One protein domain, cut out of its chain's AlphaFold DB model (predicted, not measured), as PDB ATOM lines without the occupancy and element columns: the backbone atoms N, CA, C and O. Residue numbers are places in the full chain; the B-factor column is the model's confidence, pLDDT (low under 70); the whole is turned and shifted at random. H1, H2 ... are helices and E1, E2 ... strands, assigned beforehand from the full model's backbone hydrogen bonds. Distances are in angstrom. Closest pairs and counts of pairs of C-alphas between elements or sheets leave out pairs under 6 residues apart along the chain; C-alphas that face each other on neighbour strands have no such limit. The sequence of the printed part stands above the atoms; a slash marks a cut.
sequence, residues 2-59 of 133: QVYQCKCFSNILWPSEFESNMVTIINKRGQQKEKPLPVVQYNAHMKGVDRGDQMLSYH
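AT A GLANCE: This is residues 2 to 59 of the 133 residues of the protein "DDE_Tnp_1_7 domain-containing protein" of Clastoptera arizonana (Arizona spittle bug) (UniProt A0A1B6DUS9). Two small hairpins of strands, E1 with E2 and E3 with E4, make a head at one end, and from it an arm of two short helices placed end to end, H1 and then H2, sticks out with residues 41 to 59. The hairpins are separate two-stranded sheets with few contacts between them, and the arm makes the length. The printed part has 58 residues, with four named strands and then two named helices in the order E1, E2, E3, E4, H1, H2; both sheets are antiparallel and the class is mixed, helices and strands. The whole is loose, with a radius of gyration of the C-alphas of 14.1 A, and spans 41 by 30 by 19 A.

IN THESE COORDINATES: E1, residues 2 to 6, begins with C-alpha 2 at (158.336, 147.834, 214.527) and is 12.6 A long from first to last C-alpha. E2, residues 9 to 14, is 13.8 A long. E3, residues 22 to 26, is 13.2 A long, and E4, residues 32 to 36, is 13.3 A long. H1, residues 37 to 45, begins with C-alpha 37 at (150.569, 138.468, 209.830) and is 12.5 A long. H2, residues 47 to 57, is 15.3 A long and ends with C-alpha 57 at (143.056, 147.157, 180.833).

HOW THE PARTS SIT: E1 and E2 form a hairpin, antiparallel at 157 degrees, with C-alphas 5 and 11 facing each other at 5.7 A. Across this pair N 9 and O 6 are within hydrogen-bond range at 3.2 A. E3 and E4 form a hairpin, antiparallel at 145 degrees, with N 23 and O 35 at 2.9 A and N 33 and O 25 at 2.9 A, both within hydrogen-bond range. The closest C-alphas of E1 and E4 are those of Cys 6 and Lys 35, 7.6 A apart. E2 and E4 are apart, as are E2 and E3. The closest C-alphas of E3 and H1 are those of Met 22 and Leu 37, 5.6 A apart. E2 and H1 are only just apart, their closest C-alphas 8.1 A from each other. H1 and H2 meet only through their link. In H1 and H2 every O i to N i+4 pair is within hydrogen-bond range.

THE WHOLE: The C-alphas of Gln 2 and His 59 are the two farthest apart, at 42.2 A. Without residues 41 to 59, which stand free, the body of 39 residues spans 31 by 20 by 10 A. The printed part has no cut and no long link; the link from E2 to E3, seven residues, is short, and the others are tight. The mean pLDDT of the printed part is 74.5, and residues 2 to 20 are under 70.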
ATOM      1  N   GLN A   2     157.500 149.030 214.701       49.34
ATOM      2  CA  GLN A   2     158.336 147.834 214.527       49.34
ATOM      3  C   GLN A   2     158.841 147.773 213.084       49.34
ATOM      4  O   GLN A   2     158.065 147.953 212.148       49.34
ATOM      5  N   VAL A   3     160.145 147.547 212.918       53.47
ATOM      6  CA  VAL A   3     160.792 147.406 211.609       53.47
ATOM      7  C   VAL A   3     160.942 145.919 211.320       53.47
ATOM      8  O   VAL A   3     161.626 145.215 212.060       53.47
ATOM      9  N   TYR A   4     160.319 145.439 210.244       58.00
ATOM     10  CA  TYR A   4     160.455 144.051 209.813       58.00
ATOM     11  C   TYR A   4     161.403 143.959 208.621       58.00
ATOM     12  O   TYR A   4     161.148 144.522 207.556       58.00
ATOM     13  N   GLN A   5     162.486 143.207 208.804       46.88
ATOM     14  CA  GLN A   5     163.427 142.856 207.746       46.88
ATOM     15  C   GLN A   5     162.925 141.605 207.023       46.88
ATOM     16  O   GLN A   5     162.979 140.494 207.549       46.88
ATOM     17  N   CYS A   6     162.426 141.771 205.800       48.28
ATOM     18  CA  CYS A   6     162.072 140.657 204.931       48.28
ATOM     19  C   CYS A   6     163.139 140.549 203.833       48.28
ATOM     20  O   CYS A   6     163.343 141.501 203.090       48.28
ATOM     21  N   LYS A   7     163.788 139.383 203.676       46.22
ATOM     22  CA  LYS A   7     164.898 139.135 202.716       46.22
ATOM     23  C   LYS A   7     164.590 139.424 201.227       46.22
ATOM     24  O   LYS A   7     165.422 139.140 200.374       46.22
ATOM     25  N   CYS A   8     163.405 139.922 200.871       50.53
ATOM     26  CA  CYS A   8     163.008 140.174 199.482       50.53
ATOM     27  C   CYS A   8     162.368 141.548 199.227       50.53
ATOM     28  O   CYS A   8     162.068 141.833 198.074       50.53
ATOM     29  N   PHE A   9     162.136 142.380 200.242       42.28
ATOM     30  CA  PHE A   9     161.584 143.726 200.067       42.28
ATOM     31  C   PHE A   9     162.250 144.658 201.075       42.28
ATOM     32  O   PHE A   9     162.374 144.304 202.247       42.28
ATOM     33  N   SER A  10     162.693 145.824 200.600       49.12
ATOM     34  CA  SER A  10     163.216 146.903 201.443       49.12
ATOM     35  C   SER A  10     162.245 147.206 202.594       49.12
ATOM     36  O   SER A  10     161.038 147.031 202.431       49.12
ATOM     37  N   ASN A  11     162.783 147.603 203.752       53.56
ATOM     38  CA  ASN A  11     162.088 147.747 205.041       53.56
ATOM     39  C   ASN A  11     160.638 148.259 204.926       53.56
ATOM     40  O   ASN A  11     160.403 149.356 204.422       53.56
ATOM     41  N   ILE A  12     159.678 147.494 205.454       64.38
ATOM     42  CA  ILE A  12     158.260 147.883 205.526       64.38
ATOM     43  C   ILE A  12     157.956 148.380 206.944       64.38
ATOM     44  O   ILE A  12     158.188 147.664 207.920       64.38
ATOM     45  N   LEU A  13     157.436 149.606 207.047       63.94
ATOM     46  CA  LEU A  13     156.967 150.216 208.294       63.94
ATOM     47  C   LEU A  13     155.449 150.036 208.401       63.94
ATOM     48  O   LEU A  13     154.721 150.408 207.483       63.94
ATOM     49  N   TRP A  14     154.975 149.481 209.517       65.38
ATOM     50  CA  TRP A  14     153.546 149.285 209.785       65.38
ATOM     51  C   TRP A  14     153.115 150.042 211.058       65.38
ATOM     52  O   TRP A  14     153.887 150.064 212.028       65.38
ATOM     53  N   PRO A  15     151.914 150.658 211.091       64.50
ATOM     54  CA  PRO A  15     151.337 151.222 212.311       64.50
ATOM     55  C   PRO A  15     151.138 150.139 213.384       64.50
ATOM     56  O   PRO A  15     150.730 149.022 213.084       64.50
ATOM     57  N   SER A  16     151.431 150.451 214.646       60.00
ATOM     58  CA  SER A  16     151.540 149.487 215.758       60.00
ATOM     59  C   SER A  16     150.223 148.889 216.274       60.00
ATOM     60  O   SER A  16     150.235 148.243 217.315       60.00
ATOM     61  N   GLU A  17     149.100 149.108 215.592       66.00
ATOM     62  CA  GLU A  17     147.777 148.648 216.043       66.00
ATOM     63  C   GLU A  17     147.494 147.173 215.725       66.00
ATOM     64  O   GLU A  17     146.524 146.611 216.223       66.00
ATOM     65  N   PHE A  18     148.332 146.525 214.912       65.50
ATOM     66  CA  PHE A  18     148.129 145.136 214.501       65.50
ATOM     67  C   PHE A  18     149.046 144.159 215.240       65.50
ATOM     68  O   PHE A  18     150.224 144.440 215.467       65.50
ATOM     69  N   GLU A  19     148.509 142.977 215.553       66.38
ATOM     70  CA  GLU A  19     149.239 141.888 216.205       66.38
ATOM     71  C   GLU A  19     150.500 141.482 215.417       66.38
ATOM     72  O   GLU A  19     150.456 141.152 214.229       66.38
ATOM     73  N   SER A  20     151.636 141.468 216.118       69.44
ATOM     74  CA  SER A  20     152.990 141.153 215.627       69.44
ATOM     75  C   SER A  20     153.225 139.637 215.466       69.44
ATOM     76  O   SER A  20     154.296 139.107 215.748       69.44
ATOM     77  N   ASN A  21     152.210 138.897 215.025       77.81
ATOM     78  CA  ASN A  21     152.307 137.446 214.901       77.81
ATOM     79  C   ASN A  21     153.025 137.061 213.598       77.81
ATOM     80  O   ASN A  21     152.750 137.622 212.537       77.81
ATOM     81  N   MET A  22     153.947 136.098 213.656       80.50
ATOM     82  CA  MET A  22     154.594 135.527 212.469       80.50
ATOM     83  C   MET A  22     153.792 134.329 211.963       80.50
ATOM     84  O   MET A  22     153.367 133.487 212.748       80.50
ATOM     85  N   VAL A  23     153.594 134.242 210.646       83.94
ATOM     86  CA  VAL A  23     152.873 133.134 210.009       83.94
ATOM     87  C   VAL A  23     153.728 132.514 208.914       83.94
ATOM     88  O   VAL A  23     154.290 133.211 208.061       83.94
ATOM     89  N   THR A  24     153.798 131.186 208.906       84.50
ATOM     90  CA  THR A  24     154.435 130.418 207.837       84.50
ATOM     91  C   THR A  24     153.491 130.324 206.642       84.50
ATOM     92  O   THR A  24     152.390 129.786 206.737       84.50
ATOM     93  N   ILE A  25     153.918 130.841 205.490       83.81
ATOM     94  CA  ILE A  25     153.155 130.799 204.239       83.81
ATOM     95  C   ILE A  25     153.914 129.963 203.219       83.81
ATOM     96  O   ILE A  25     155.124 130.117 203.041       83.81
ATOM     97  N   ILE A  26     153.187 129.133 202.481       87.06
ATOM     98  CA  ILE A  26     153.728 128.384 201.351       87.06
ATOM     99  C   ILE A  26     153.614 129.253 200.094       87.06
ATOM    100  O   ILE A  26     152.542 129.746 199.745       87.06
ATOM    101  N   ASN A  27     154.732 129.489 199.409       81.38
ATOM    102  CA  ASN A  27     154.737 130.212 198.137       81.38
ATOM    103  C   ASN A  27     154.204 129.320 196.997       81.38
ATOM    104  O   ASN A  27     154.209 128.099 197.105       81.38
ATOM    105  N   LYS A  28     153.868 129.904 195.837       79.62
ATOM    106  CA  LYS A  28     153.478 129.171 194.612       79.62
ATOM    107  C   LYS A  28     154.507 128.114 194.169       79.62
ATOM    108  O   LYS A  28     154.172 127.208 193.425       79.62
ATOM    109  N   ARG A  29     155.758 128.250 194.623       84.25
ATOM    110  CA  ARG A  29     156.888 127.337 194.377       84.25
ATOM    111  C   ARG A  29     157.055 126.251 195.457       84.25
ATOM    112  O   ARG A  29     158.116 125.647 195.533       84.25
ATOM    113  N   GLY A  30     156.085 126.078 196.356       82.19
ATOM    114  CA  GLY A  30     156.136 125.097 197.452       82.19
ATOM    115  C   GLY A  30     157.085 125.449 198.606       82.19
ATOM    116  O   GLY A  30     157.137 124.737 199.601       82.19
ATOM    117  N   GLN A  31     157.822 126.557 198.514       85.88
ATOM    118  CA  GLN A  31     158.752 126.988 199.559       85.88
ATOM    119  C   GLN A  31     158.008 127.626 200.734       85.88
ATOM    120  O   GLN A  31     157.231 128.566 200.532       85.88
ATOM    121  N   GLN A  32     158.300 127.164 201.950       85.19
ATOM    122  CA  GLN A  32     157.831 127.794 203.182       85.19
ATOM    123  C   GLN A  32     158.624 129.079 203.447       85.19
ATOM    124  O   GLN A  32     159.854 129.095 203.390       85.19
ATOM    125  N   LYS A  33     157.915 130.179 203.698       83.94
ATOM    126  CA  LYS A  33     158.493 131.453 204.129       83.94
ATOM    127  C   LYS A  33     157.674 132.022 205.274       83.94
ATOM    128  O   LYS A  33     156.454 132.119 205.172       83.94
ATOM    129  N   GLU A  34     158.357 132.468 206.313       83.81
ATOM    130  CA  GLU A  34     157.739 133.219 207.399       83.81
ATOM    131  C   GLU A  34     157.545 134.673 206.979       83.81
ATOM    132  O   GLU A  34     158.443 135.304 206.407       83.81
ATOM    133  N   LYS A  35     156.345 135.198 207.215       82.62
ATOM    134  CA  LYS A  35     156.033 136.615 207.041       82.62
ATOM    135  C   LYS A  35     155.176 137.093 208.211       82.62
ATOM    136  O   LYS A  35     154.398 136.301 208.748       82.62
ATOM    137  N   PRO A  36     155.258 138.380 208.571       85.62
ATOM    138  CA  PRO A  36     154.394 138.936 209.602       85.62
ATOM    139  C   PRO A  36     152.928 138.926 209.135       85.62
ATOM    140  O   PRO A  36     152.630 139.231 207.975       85.62
ATOM    141  N   LEU A  37     152.015 138.586 210.045       82.62
ATOM    142  CA  LEU A  37     150.569 138.468 209.830       82.62
ATOM    143  C   LEU A  37     149.958 139.702 209.141       82.62
ATOM    144  O   LEU A  37     149.207 139.504 208.179       82.62
ATOM    145  N   PRO A  38     150.315 140.953 209.505       82.50
ATOM    146  CA  PRO A  38     149.775 142.137 208.837       82.50
ATOM    147  C   PRO A  38     150.089 142.175 207.338       82.50
ATOM    148  O   PRO A  38     149.233 142.521 206.530       82.50
ATOM    149  N   VAL A  39     151.282 141.726 206.929       82.00
ATOM    150  CA  VAL A  39     151.666 141.655 205.508       82.00
ATOM    151  C   VAL A  39     150.841 140.601 204.771       82.00
ATOM    152  O   VAL A  39     150.526 140.766 203.591       82.00
ATOM    153  N   VAL A  40     150.479 139.506 205.439       83.69
ATOM    154  CA  VAL A  40     149.628 138.461 204.853       83.69
ATOM    155  C   VAL A  40     148.213 138.975 204.657       83.69
ATOM    156  O   VAL A  40     147.674 138.860 203.557       83.69
ATOM    157  N   GLN A  41     147.641 139.577 205.699       83.38
ATOM    158  CA  GLN A  41     146.299 140.150 205.672       83.38
ATOM    159  C   GLN A  41     146.200 141.272 204.639       83.38
ATOM    160  O   GLN A  41     145.273 141.269 203.832       83.38
ATOM    161  N   TYR A  42     147.184 142.167 204.584       83.19
ATOM    162  CA  TYR A  42     147.255 143.214 203.570       83.19
ATOM    163  C   TYR A  42     147.248 142.614 202.159       83.19
ATOM    164  O   TYR A  42     146.352 142.883 201.364       83.19
ATOM    165  N   ASN A  43     148.169 141.692 201.864       83.62
ATOM    166  CA  ASN A  43     148.242 141.053 200.546       83.62
ATOM    167  C   ASN A  43     147.008 140.202 200.194       83.62
ATOM    168  O   ASN A  43     146.783 139.905 199.017       83.62
ATOM    169  N   ALA A  44     146.239 139.747 201.184       82.50
ATOM    170  CA  ALA A  44     144.993 139.026 200.958       82.50
ATOM    171  C   ALA A  44     143.871 139.968 200.495       82.50
ATOM    172  O   ALA A  44     143.164 139.632 199.546       82.50
ATOM    173  N   HIS A  45     143.752 141.148 201.109       79.69
ATOM    174  CA  HIS A  45     142.647 142.083 200.870       79.69
ATOM    175  C   HIS A  45     142.934 143.125 199.778       79.69
ATOM    176  O   HIS A  45     142.009 143.591 199.120       79.69
ATOM    177  N   MET A  46     144.200 143.453 199.514       78.06
ATOM    178  CA  MET A  46     144.567 144.532 198.579       78.06
ATOM    179  C   MET A  46     144.404 144.175 197.098       78.06
ATOM    180  O   MET A  46     144.366 145.054 196.250       78.06
ATOM    181  N   LYS A  47     144.212 142.893 196.771       78.88
ATOM    182  CA  LYS A  47     144.082 142.415 195.382       78.88
ATOM    183  C   LYS A  47     142.777 142.822 194.690       78.88
ATOM    184  O   LYS A  47     142.597 142.490 193.522       78.88
ATOM    185  N   GLY A  48     141.827 143.423 195.406       80.00
ATOM    186  CA  GLY A  48     140.523 143.786 194.849       80.00
ATOM    187  C   GLY A  48     140.629 144.855 193.761       80.00
ATOM    188  O   GLY A  48     140.130 144.643 192.658       80.00
ATOM    189  N   VAL A  49     141.325 145.953 194.063       83.19
ATOM    190  CA  VAL A  49     141.489 147.100 193.152       83.19
ATOM    191  C   VAL A  49     142.296 146.696 191.920       83.19
ATOM    192  O   VAL A  49     141.808 146.840 190.803       83.19
ATOM    193  N   ASP A  50     143.446 146.043 192.127       85.19
ATOM    194  CA  ASP A  50     144.317 145.576 191.041       85.19
ATOM    195  C   ASP A  50     143.581 144.686 190.027       85.19
ATOM    196  O   ASP A  50     143.849 144.738 188.830       85.19
ATOM    197  N   ARG A  51     142.641 143.850 190.493       84.75
ATOM    198  CA  ARG A  51     141.839 142.988 189.610       84.75
ATOM    199  C   ARG A  51     140.861 143.790 188.760       84.75
ATOM    200  O   ARG A  51     140.682 143.453 187.593       84.75
ATOM    201  N   GLY A  52     140.232 144.816 189.331       84.06
ATOM    202  CA  GLY A  52     139.344 145.718 188.597       84.06
ATOM    203  C   GLY A  52     140.102 146.483 187.515       84.06
ATOM    204  O   GLY A  52     139.697 146.463 186.352       84.06
ATOM    205  N   ASP A  53     141.257 147.043 187.871       85.94
ATOM    206  CA  ASP A  53     142.136 147.760 186.941       85.94
ATOM    207  C   ASP A  53     142.651 146.841 185.828       85.94
ATOM    208  O   ASP A  53     142.631 147.198 184.646       85.94
ATOM    209  N   GLN A  54     143.027 145.606 186.178       87.06
ATOM    210  CA  GLN A  54     143.409 144.584 185.210       87.06
ATOM    211  C   GLN A  54     142.259 144.275 184.237       87.06
ATOM    212  O   GLN A  54     142.476 144.247 183.025       87.06
ATOM    213  N   MET A  55     141.030 144.094 184.733       85.69
ATOM    214  CA  MET A  55     139.851 143.867 183.885       85.69
ATOM    215  C   MET A  55     139.573 145.031 182.930       85.69
ATOM    216  O   MET A  55     139.231 144.796 181.768       85.69
ATOM    217  N   LEU A  56     139.772 146.267 183.392       84.88
ATOM    218  CA  LEU A  56     139.638 147.472 182.578       84.88
ATOM    219  C   LEU A  56     140.691 147.522 181.462       84.88
ATOM    220  O   LEU A  56     140.367 147.820 180.312       84.88
ATOM    221  N   SER A  57     141.937 147.161 181.783       85.06
ATOM    222  CA  SER A  57     143.056 147.157 180.833       85.06
ATOM    223  C   SER A  57     142.902 146.154 179.686       85.06
ATOM    224  O   SER A  57     143.438 146.388 178.607       85.06
ATOM    225  N   TYR A  58     142.149 145.063 179.878       83.12
ATOM    226  CA  TYR A  58     141.939 144.063 178.824       83.12
ATOM    227  C   TYR A  58     141.077 144.578 177.668       83.12
ATOM    228  O   TYR A  58     141.165 144.051 176.563       83.12
ATOM    229  N   HIS A  59     140.243 145.593 177.908       77.00
ATOM    230  CA  HIS A  59     139.360 146.156 176.892       77.00
ATOM    231  C   HIS A  59     139.447 147.686 176.878       77.00
ATOM    232  O   HIS A  59     138.487 148.363 177.273       77.00
TER     233      HIS A  59